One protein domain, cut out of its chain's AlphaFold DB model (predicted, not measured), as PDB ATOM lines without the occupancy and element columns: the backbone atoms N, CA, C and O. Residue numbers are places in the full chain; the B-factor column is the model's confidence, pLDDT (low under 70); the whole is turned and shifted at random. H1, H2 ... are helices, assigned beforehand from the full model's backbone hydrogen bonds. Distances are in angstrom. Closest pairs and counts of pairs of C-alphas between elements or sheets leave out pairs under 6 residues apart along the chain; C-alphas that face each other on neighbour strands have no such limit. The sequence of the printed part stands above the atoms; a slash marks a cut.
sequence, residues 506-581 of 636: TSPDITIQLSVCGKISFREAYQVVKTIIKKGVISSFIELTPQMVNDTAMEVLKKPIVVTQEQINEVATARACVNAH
ATOM      1  N   THR A 506      22.002  22.861  97.093       96.69
ATOM      2  CA  THR A 506      20.592  22.730  97.494       96.69
ATOM      3  C   THR A 506      20.313  21.469  98.325       96.69
ATOM      4  O   THR A 506      19.177  21.233  98.731       96.69
ATOM      5  N   SER A 507      21.342  20.668  98.647       96.38
ATOM      6  CA  SER A 507      21.210  19.440  99.456       96.38
ATOM      7  C   SER A 507      20.475  19.645 100.777       96.38
ATOM      8  O   SER A 507      19.674  18.772 101.123       96.38
ATOM      9  N   PRO A 508      20.720  20.729 101.548       96.12
ATOM     10  CA  PRO A 508      20.004  20.937 102.800       96.12
ATOM     11  C   PRO A 508      18.493  21.034 102.581       96.12
ATOM     12  O   PRO A 508      17.735  20.372 103.288       96.12
ATOM     13  N   ASP A 509      18.065  21.782 101.565       97.38
ATOM     14  CA  ASP A 509      16.652  21.975 101.246       97.38
ATOM     15  C   ASP A 509      16.012  20.701 100.703       97.38
ATOM     16  O   ASP A 509      14.950  20.313 101.182       97.38
ATOM     17  N   ILE A 510      16.688  19.981  99.802       97.69
ATOM     18  CA  ILE A 510      16.233  18.661  99.336       97.69
ATOM     19  C   ILE A 510      16.060  17.702 100.520       97.69
ATOM     20  O   ILE A 510      15.051  17.008 100.623       97.69
ATOM     21  N   THR A 511      17.006  17.689 101.459       98.12
ATOM     22  CA  THR A 511      16.929  16.833 102.651       98.12
ATOM     23  C   THR A 511      15.724  17.185 103.525       98.12
ATOM     24  O   THR A 511      15.005  16.289 103.974       98.12
ATOM     25  N   ILE A 512      15.483  18.479 103.758       97.81
ATOM     26  CA  ILE A 512      14.317  18.959 104.509       97.81
ATOM     27  C   ILE A 512      13.026  18.576 103.779       97.81
ATOM     28  O   ILE A 512      12.121  18.010 104.393       97.81
ATOM     29  N   GLN A 513      12.960  18.807 102.470       97.62
ATOM     30  CA  GLN A 513      11.785  18.539 101.651       97.62
ATOM     31  C   GLN A 513      11.417  17.053 101.641       97.62
ATOM     32  O   GLN A 513      10.256  16.705 101.856       97.62
ATOM     33  N   LEU A 514      12.401  16.162 101.476       97.75
ATOM     34  CA  LEU A 514      12.186  14.715 101.548       97.75
ATOM     35  C   LEU A 514      11.762  14.261 102.950       97.75
ATOM     36  O   LEU A 514      10.918  13.377 103.073       97.75
ATOM     37  N   SER A 515      12.313  14.869 104.005       98.12
ATOM     38  CA  SER A 515      11.911  14.580 105.386       98.12
ATOM     39  C   SER A 515      10.441  14.929 105.626       98.12
ATOM     40  O   SER A 515       9.689  14.094 106.131       98.12
ATOM     41  N   VAL A 516      10.018  16.129 105.219       97.31
ATOM     42  CA  VAL A 516       8.652  16.626 105.424       97.31
ATOM     43  C   VAL A 516       7.651  15.880 104.539       97.31
ATOM     44  O   VAL A 516       6.685  15.318 105.054       97.31
ATOM     45  N   CYS A 517       7.885  15.828 103.225       96.75
ATOM     46  CA  CYS A 517       6.948  15.221 102.273       96.75
ATOM     47  C   CYS A 517       6.891  13.696 102.419       96.75
ATOM     48  O   CYS A 517       5.809  13.110 102.411       96.75
ATOM     49  N   GLY A 518       8.050  13.068 102.623       95.12
ATOM     50  CA  GLY A 518       8.181  11.627 102.826       95.12
ATOM     51  C   GLY A 518       7.822  11.149 104.234       95.12
ATOM     52  O   GLY A 518       7.800   9.943 104.464       95.12
ATOM     53  N   LYS A 519       7.544  12.067 105.175       95.88
ATOM     54  CA  LYS A 519       7.215  11.778 106.585       95.88
ATOM     55  C   LYS A 519       8.254  10.890 107.279       95.88
ATOM     56  O   LYS A 519       7.920   9.951 108.001       95.88
ATOM     57  N   ILE A 520       9.526  11.203 107.067       96.44
ATOM     58  CA  ILE A 520      10.661  10.525 107.703       96.44
ATOM     59  C   ILE A 520      11.484  11.521 108.512       96.44
ATOM     60  O   ILE A 520      11.405  12.730 108.298       96.44
ATOM     61  N   SER A 521      12.308  11.029 109.433       97.50
ATOM     62  CA  SER A 521      13.199  11.915 110.181       97.50
ATOM     63  C   SER A 521      14.228  12.579 109.255       97.50
ATOM     64  O   SER A 521      14.650  12.009 108.246       97.50
ATOM     65  N   PHE A 522      14.711  13.764 109.641       97.94
ATOM     66  CA  PHE A 522      15.761  14.469 108.899       97.94
ATOM     67  C   PHE A 522      17.012  13.600 108.689       97.94
ATOM     68  O   PHE A 522      17.652  13.660 107.643       97.94
ATOM     69  N   ARG A 523      17.361  12.755 109.670       97.81
ATOM     70  CA  ARG A 523      18.526  11.864 109.577       97.81
ATOM     71  C   ARG A 523      18.340  10.768 108.539       97.81
ATOM     72  O   ARG A 523      19.300  10.443 107.850       97.81
ATOM     73  N   GLU A 524      17.135  10.238 108.401       98.06
ATOM     74  CA  GLU A 524      16.822   9.252 107.368       98.06
ATOM     75  C   GLU A 524      16.860   9.885 105.974       98.06
ATOM     76  O   GLU A 524      17.527   9.354 105.089       98.06
ATOM     77  N   ALA A 525      16.248  11.063 105.803       98.12
ATOM     78  CA  ALA A 525      16.307  11.808 104.545       98.12
ATOM     79  C   ALA A 525      17.758  12.147 104.166       98.12
ATOM     80  O   ALA A 525      18.171  11.954 103.024       98.12
ATOM     81  N   TYR A 526      18.563  12.568 105.145       98.12
ATOM     82  CA  TYR A 526      19.980  12.860 104.954       98.12
ATOM     83  C   TYR A 526      20.762  11.641 104.457       98.12
ATOM     84  O   TYR A 526      21.592  11.780 103.560       98.12
ATOM     85  N   GLN A 527      20.511  10.441 105.001       97.81
ATOM     86  CA  GLN A 527      21.180   9.225 104.520       97.81
ATOM     87  C   GLN A 527      20.812   8.905 103.071       97.81
ATOM     88  O   GLN A 527      21.690   8.517 102.299       97.81
ATOM     89  N   VAL A 528      19.550   9.110 102.682       97.81
ATOM     90  CA  VAL A 528      19.100   8.928 101.295       97.81
ATOM     91  C   VAL A 528      19.815   9.906 100.368       97.81
ATOM     92  O   VAL A 528      20.513   9.472  99.454       97.81
ATOM     93  N   VAL A 529      19.749  11.210 100.651       97.44
ATOM     94  CA  VAL A 529      20.399  12.254  99.837       97.44
ATOM     95  C   VAL A 529      21.908  12.031  99.742       97.44
ATOM     96  O   VAL A 529      22.476  12.054  98.651       97.44
ATOM     97  N   LYS A 530      22.566  11.734 100.870       97.56
ATOM     98  CA  LYS A 530      24.002  11.431 100.907       97.56
ATOM     99  C   LYS A 530      24.350  10.227 100.033       97.56
ATOM    100  O   LYS A 530      25.388  10.241  99.373       97.56
ATOM    101  N   THR A 531      23.519   9.188 100.040       97.56
ATOM    102  CA  THR A 531      23.748   7.981  99.238       97.56
ATOM    103  C   THR A 531      23.574   8.268  97.752       97.56
ATOM    104  O   THR A 531      24.423   7.852  96.968       97.56
ATOM    105  N   ILE A 532      22.554   9.042  97.375       96.62
ATOM    106  CA  ILE A 532      22.336   9.487  95.991       96.62
ATOM    107  C   ILE A 532      23.561  10.251  95.472       96.62
ATOM    108  O   ILE A 532      24.113   9.889  94.433       96.62
ATOM    109  N   ILE A 533      24.045  11.240  96.234       96.31
ATOM    110  CA  ILE A 533      25.246  12.014  95.879       96.31
ATOM    111  C   ILE A 533      26.472  11.100  95.779       96.31
ATOM    112  O   ILE A 533      27.211  11.158  94.800       96.31
ATOM    113  N   LYS A 534      26.692  10.224  96.772       96.81
ATOM    114  CA  LYS A 534      27.863   9.331  96.815       96.81
ATOM    115  C   LYS A 534      27.904   8.365  95.629       96.81
ATOM    116  O   LYS A 534      28.990   8.018  95.175       96.81
ATOM    117  N   LYS A 535      26.742   7.913  95.154       95.38
ATOM    118  CA  LYS A 535      26.643   7.016  93.999       95.38
ATOM    119  C   LYS A 535      26.907   7.716  92.666       95.38
ATOM    120  O   LYS A 535      27.149   7.020  91.689       95.38
ATOM    121  N   GLY A 536      26.860   9.049  92.618       91.88
ATOM    122  CA  GLY A 536      27.113   9.816  91.396       91.88
ATOM    123  C   GLY A 536      26.084   9.572  90.288       91.88
ATOM    124  O   GLY A 536      26.401   9.745  89.119       91.88
ATOM    125  N   VAL A 537      24.869   9.141  90.646       88.50
ATOM    126  CA  VAL A 537      23.784   8.847  89.685       88.50
ATOM    127  C   VAL A 537      23.085  10.100  89.161       88.50
ATOM    128  O   VAL A 537      22.331  10.014  88.199       88.50
ATOM    129  N   ILE A 538      23.332  11.246  89.797       94.06
ATOM    130  CA  ILE A 538      22.872  12.565  89.370       94.06
ATOM    131  C   ILE A 538      24.047  13.541  89.400       94.06
ATOM    132  O   ILE A 538      24.917  13.442  90.269       94.06
ATOM    133  N   SER A 539      24.059  14.500  88.480       90.81
ATOM    134  CA  SER A 539      25.004  15.625  88.478       90.81
ATOM    135  C   SER A 539      24.467  16.837  89.254       90.81
ATOM    136  O   SER A 539      25.233  17.646  89.783       90.81
ATOM    137  N   SER A 540      23.140  16.937  89.366       93.56
ATOM    138  CA  SER A 540      22.411  17.970  90.105       93.56
ATOM    139  C   SER A 540      21.044  17.449  90.556       93.56
ATOM    140  O   SER A 540      20.531  16.474  90.013       93.56
ATOM    141  N   PHE A 541      20.402  18.117  91.518       95.88
ATOM    142  CA  PHE A 541      19.068  17.708  91.980       95.88
ATOM    143  C   PHE A 541      17.934  17.975  90.984       95.88
ATOM    144  O   PHE A 541      16.823  17.515  91.215       95.88
ATOM    145  N   ILE A 542      18.202  18.651  89.863       94.19
ATOM    146  CA  ILE A 542      17.240  18.779  88.756       94.19
ATOM    147  C   ILE A 542      16.955  17.404  88.129       94.19
ATOM    148  O   ILE A 542      15.846  17.146  87.676       94.19
ATOM    149  N   GLU A 543      17.947  16.512  88.130       96.12
ATOM    150  CA  GLU A 543      17.834  15.147  87.603       96.12
ATOM    151  C   GLU A 543      17.181  14.181  88.604       96.12
ATOM    152  O   GLU A 543      16.915  13.026  88.269       96.12
ATOM    153  N   LEU A 544      16.938  14.622  89.846       96.56
ATOM    154  CA  LEU A 544      16.397  13.767  90.891       96.56
ATOM    155  C   LEU A 544      14.929  13.429  90.605       96.56
ATOM    156  O   LEU A 544      14.080  14.314  90.482       96.56
ATOM    157  N   THR A 545      14.623  12.132  90.585       97.38
ATOM    158  CA  THR A 545      13.259  11.620  90.397       97.38
ATOM    159  C   THR A 545      12.727  10.946  91.666       97.38
ATOM    160  O   THR A 545      13.512  10.396  92.448       97.38
ATOM    161  N   PRO A 546      11.395  10.900  91.868       97.56
ATOM    162  CA  PRO A 546      10.777  10.132  92.946       97.56
ATOM    163  C   PRO A 546      11.222   8.669  93.004       97.56
ATOM    164  O   PRO A 546      11.435   8.133  94.090       97.56
ATOM    165  N   GLN A 547      11.411   8.037  91.841       97.25
ATOM    166  CA  GLN A 547      11.854   6.649  91.758       97.25
ATOM    167  C   GLN A 547      13.262   6.481  92.342       97.25
ATOM    168  O   GLN A 547      13.460   5.628  93.200       97.25
ATOM    169  N   MET A 548      14.213   7.345  91.967       97.44
ATOM    170  CA  MET A 548      15.578   7.316  92.515       97.44
ATOM    171  C   MET A 548      15.598   7.500  94.040       97.44
ATOM    172  O   MET A 548      16.372   6.837  94.739       97.44
ATOM    173  N   VAL A 549      14.746   8.393  94.560       97.38
ATOM    174  CA  VAL A 549      14.580   8.605  96.006       97.38
ATOM    175  C   VAL A 549      14.068   7.333  96.676       97.38
ATOM    176  O   VAL A 549      14.666   6.880  97.653       97.38
ATOM    177  N   ASN A 550      12.993   6.745  96.149       97.38
ATOM    178  CA  ASN A 550      12.385   5.546  96.716       97.38
ATOM    179  C   ASN A 550      13.320   4.328  96.646       97.38
ATOM    180  O   ASN A 550      13.469   3.626  97.643       97.38
ATOM    181  N   ASP A 551      14.002   4.109  95.522       97.31
ATOM    182  CA  ASP A 551      14.947   2.997  95.353       97.31
ATOM    183  C   ASP A 551      16.100   3.094  96.355       97.31
ATOM    184  O   ASP A 551      16.431   2.123  97.041       97.31
ATOM    185  N   THR A 552      16.661   4.296  96.519       97.19
ATOM    186  CA  THR A 552      17.724   4.532  97.502       97.19
ATOM    187  C   THR A 552      17.210   4.360  98.933       97.19
ATOM    188  O   THR A 552      17.910   3.811  99.784       97.19
ATOM    189  N   ALA A 553      15.980   4.788  99.223       97.19
ATOM    190  CA  ALA A 553      15.361   4.596 100.531       97.19
ATOM    191  C   ALA A 553      15.141   3.115 100.863       97.19
ATOM    192  O   ALA A 553      15.480   2.670 101.962       97.19
ATOM    193  N   MET A 554      14.655   2.330  99.901       97.81
ATOM    194  CA  MET A 554      14.510   0.882 100.045       97.81
ATOM    195  C   MET A 554      15.856   0.196 100.274       97.81
ATOM    196  O   MET A 554      15.943  -0.752 101.053       97.81
ATOM    197  N   GLU A 555      16.929   0.690  99.660       96.62
ATOM    198  CA  GLU A 555      18.274   0.167  99.870       96.62
ATOM    199  C   GLU A 555      18.802   0.449 101.282       96.62
ATOM    200  O   GLU A 555      19.186  -0.501 101.976       96.62
ATOM    201  N   VAL A 556      18.816   1.721 101.707       96.94
ATOM    202  CA  VAL A 556      19.534   2.161 102.921       96.94
ATOM    203  C   VAL A 556      18.672   2.210 104.178       96.94
ATOM    204  O   VAL A 556      19.203   2.098 105.278       96.94
ATOM    205  N   LEU A 557      17.354   2.362 104.033       96.56
ATOM    206  CA  LEU A 557      16.411   2.451 105.153       96.56
ATOM    207  C   LEU A 557      15.484   1.234 105.259       96.56
ATOM    208  O   LEU A 557      14.808   1.092 106.273       96.56
ATOM    209  N   LYS A 558      15.419   0.378 104.226       96.31
ATOM    210  CA  LYS A 558      14.470  -0.754 104.133       96.31
ATOM    211  C   LYS A 558      13.000  -0.333 104.270       96.31
ATOM    212  O   LYS A 558      12.162  -1.127 104.691       96.31
ATOM    213  N   LYS A 559      12.683   0.911 103.900       93.19
ATOM    214  CA  LYS A 559      11.328   1.470 103.915       93.19
ATOM    215  C   LYS A 559      11.106   2.388 102.708       93.19
ATOM    216  O   LYS A 559      12.047   3.083 102.316       93.19
ATOM    217  N   PRO A 560       9.889   2.415 102.139       94.25
ATOM    218  CA  PRO A 560       9.592   3.263 100.995       94.25
ATOM    219  C   PRO A 560       9.480   4.731 101.412       94.25
ATOM    220  O   PRO A 560       9.069   5.048 102.532       94.25
ATOM    221  N   ILE A 561       9.806   5.628 100.484       94.38
ATOM    222  CA  ILE A 561       9.539   7.066 100.592       94.38
ATOM    223  C   ILE A 561       8.693   7.460  99.388       94.38
ATOM    224  O   ILE A 561       9.083   7.215  98.250       94.38
ATOM    225  N   VAL A 562       7.557   8.108  99.640       94.06
ATOM    226  CA  VAL A 562       6.669   8.614  98.590       94.06
ATOM    227  C   VAL A 562       6.767  10.133  98.555       94.06
ATOM    228  O   VAL A 562       6.421  10.802  99.526       94.06
ATOM    229  N   VAL A 563       7.240  10.661  97.430       96.81
ATOM    230  CA  VAL A 563       7.305  12.094  97.110       96.81
ATOM    231  C   VAL A 563       6.928  12.291  95.642       96.81
ATOM    232  O   VAL A 563       7.090  11.369  94.845       96.81
ATOM    233  N   THR A 564       6.420  13.463  95.266       97.62
ATOM    234  CA  THR A 564       6.131  13.790  93.857       97.62
ATOM    235  C   THR A 564       7.288  14.539  93.202       97.62
ATOM    236  O   THR A 564       8.176  15.073  93.874       97.62
ATOM    237  N   GLN A 565       7.280  14.597  91.869       97.31
ATOM    238  CA  GLN A 565       8.251  15.405  91.136       97.31
ATOM    239  C   GLN A 565       8.063  16.903  91.430       97.31
ATOM    240  O   GLN A 565       9.062  17.608  91.547       97.31
ATOM    241  N   GLU A 566       6.824  17.396  91.612       97.19
ATOM    242  CA  GLU A 566       6.609  18.797  92.005       97.19
ATOM    243  C   GLU A 566       7.273  19.111  93.346       97.19
ATOM    244  O   GLU A 566       8.002  20.096  93.442       97.19
ATOM    245  N   GLN A 567       7.098  18.240  94.346       96.94
ATOM    246  CA  GLN A 567       7.694  18.420  95.671       96.94
ATOM    247  C   GLN A 567       9.220  18.508  95.612       96.94
ATOM    248  O   GLN A 567       9.801  19.306  96.336       96.94
ATOM    249  N   ILE A 568       9.881  17.718  94.762       96.94
ATOM    250  CA  ILE A 568      11.336  17.812  94.560       96.94
ATOM    251  C   ILE A 568      11.694  19.143  93.882       96.94
ATOM    252  O   ILE A 568      12.604  19.849  94.322       96.94
ATOM    253  N   ASN A 569      10.956  19.510  92.833       96.75
ATOM    254  CA  ASN A 569      11.231  20.694  92.020       96.75
ATOM    255  C   ASN A 569      11.101  22.015  92.801       96.75
ATOM    256  O   ASN A 569      11.774  22.985  92.450       96.75
ATOM    257  N   GLU A 570      10.308  22.050  93.877       96.81
ATOM    258  CA  GLU A 570      10.181  23.202  94.788       96.81
ATOM    259  C   GLU A 570      11.513  23.658  95.408       96.81
ATOM    260  O   GLU A 570      11.633  24.817  95.808       96.81
ATOM    261  N   VAL A 571      12.523  22.782  95.467       97.31
ATOM    262  CA  VAL A 571      13.846  23.071  96.054       97.31
ATOM    263  C   VAL A 571      15.017  22.479  95.252       97.31
ATOM    264  O   VAL A 571      16.151  22.436  95.721       97.31
ATOM    265  N   ALA A 572      14.777  22.025  94.019       96.31
ATOM    266  CA  ALA A 572      15.809  21.380  93.199       96.31
ATOM    267  C   ALA A 572      16.875  22.352  92.663       96.31
ATOM    268  O   ALA A 572      17.996  21.938  92.369       96.31
ATOM    269  N   THR A 573      16.544  23.642  92.547       97.62
ATOM    270  CA  THR A 573      17.438  24.685  92.015       97.62
ATOM    271  C   THR A 573      17.735  25.748  93.062       97.62
ATOM    272  O   THR A 573      16.922  26.012  93.948       97.62
ATOM    273  N   ALA A 574      18.864  26.441  92.911       97.75
ATOM    274  CA  ALA A 574      19.263  27.543  93.782       97.75
ATOM    275  C   ALA A 574      18.174  28.615  93.915       97.75
ATOM    276  O   ALA A 574      17.902  29.131  94.998       97.75
ATOM    277  N   ARG A 575      17.519  28.924  92.793       97.81
ATOM    278  CA  ARG A 575      16.417  29.882  92.721       97.81
ATOM    279  C   ARG A 575      15.180  29.396  93.470       97.81
ATOM    280  O   ARG A 575      14.538  30.197  94.145       97.81
ATOM    281  N   ALA A 576      14.858  28.109  93.361       97.75
ATOM    282  CA  ALA A 576      13.745  27.502  94.079       97.75
ATOM    283  C   ALA A 576      14.000  27.512  95.599       97.75
ATOM    284  O   ALA A 576      13.171  28.038  96.339       97.75
ATOM    285  N   CYS A 577      15.201  27.117  96.047       97.69
ATOM    286  CA  CYS A 577      15.625  27.225  97.450       97.69
ATOM    287  C   CYS A 577      15.501  28.650  97.996       97.69
ATOM    288  O   CYS A 577      14.841  28.875  99.007       97.69
ATOM    289  N   VAL A 578      16.070  29.638  97.296       98.25
ATOM    290  CA  VAL A 578      15.978  31.047  97.709       98.25
ATOM    291  C   VAL A 578      14.525  31.490  97.857       98.25
ATOM    292  O   VAL A 578      14.192  32.167  98.827       98.25
ATOM    293  N   ASN A 579      13.645  31.116  96.924       97.88
ATOM    294  CA  ASN A 579      12.226  31.456  97.010       97.88
ATOM    295  C   ASN A 579      11.525  30.757  98.185       97.88
ATOM    296  O   ASN A 579      10.634  31.359  98.784       97.88
ATOM    297  N   ALA A 580      11.936  29.534  98.528       96.56
ATOM    298  CA  ALA A 580      11.405  28.764  99.648       96.56
ATOM    299  C   ALA A 580      11.881  29.283 101.019       96.56
ATOM    300  O   ALA A 580      11.158  29.144 102.008       96.56
ATOM    301  N   HIS A 581      13.047  29.942 101.100       96.81
ATOM    302  CA  HIS A 581      13.614  30.501 102.341       96.81
ATOM    303  C   HIS A 581      12.895  31.774 102.819       96.81
ATOM    304  O   HIS A 581      13.465  32.863 102.936       96.81
TER     305      HIS A 581
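What this domain is: This is residues 506 to 581 of the 636 residues of the protein "Argininosuccinate lyase" of Candidatus Gottesmanbacteria bacterium RIFCSPLOWO2_01_FULL_49_10 (UniProt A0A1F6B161). Five helices gather into a small body: H1 and H2 pack together at a steep angle near its middle, H3 crosses H2 on one side, and short H4 packs on H1. H3 and the final short helix H5 lie toward opposite ends of the longest axis, with H5 near H1. You are reading 76 residues with five named helices, H1 to H5 in chain order, and no named strand; the class is all helix. The whole is compact, with a radius of gyration of the C-alphas of 11.0 A and spans of 33 by 25 by 19 A.

How they stand to each other: Begin with H1, residues 507 to 517; it touches H2, residues 522 to 535, closest at the C-alphas of Ser 515 and Phe 522, 5.2 A apart. Their lines stand at a steep tilt of 51 degrees, opposite ways. Residues 527 to 532 of H2 alone touch H3, residues 546 to 556, at 80 degrees, about perpendicular; the closest C-alphas, of Val 528 and Ala 553, are 5.8 A apart. Return to H1 to find H4, residues 565 to 569, touching it, with the closest C-alphas, of Ile 510 and Ile 568, 6.9 A apart. H5, residues 574 to 580, is close to H1 but not clearly touching: the closest C-alphas, of Asp 509 and Cys 577, are 6.6 A apart. H1 and H3 are apart, as are H3 and H5. In H1, H2, H3, H4 and H5 every O i to N i+4 pair is within hydrogen-bond range.

Where its parts are: Find C-alpha 507 at (21.210, 19.440, 99.456); from there H1 runs 15.1 A. H2 starts at C-alpha 522, (15.761, 14.469, 108.899), and spans 19.9 A; H3 spans 15.5 A. H4 is short, and H5 ends at C-alpha 580, (11.405, 28.764, 99.648).

The domain as a whole: The two C-alphas farthest apart, those of Lys 558 and Asn 579, are 33.1 A apart. The printed part has no cut and no long link. Its mean pLDDT is 96.6, and no printed residue is under 70.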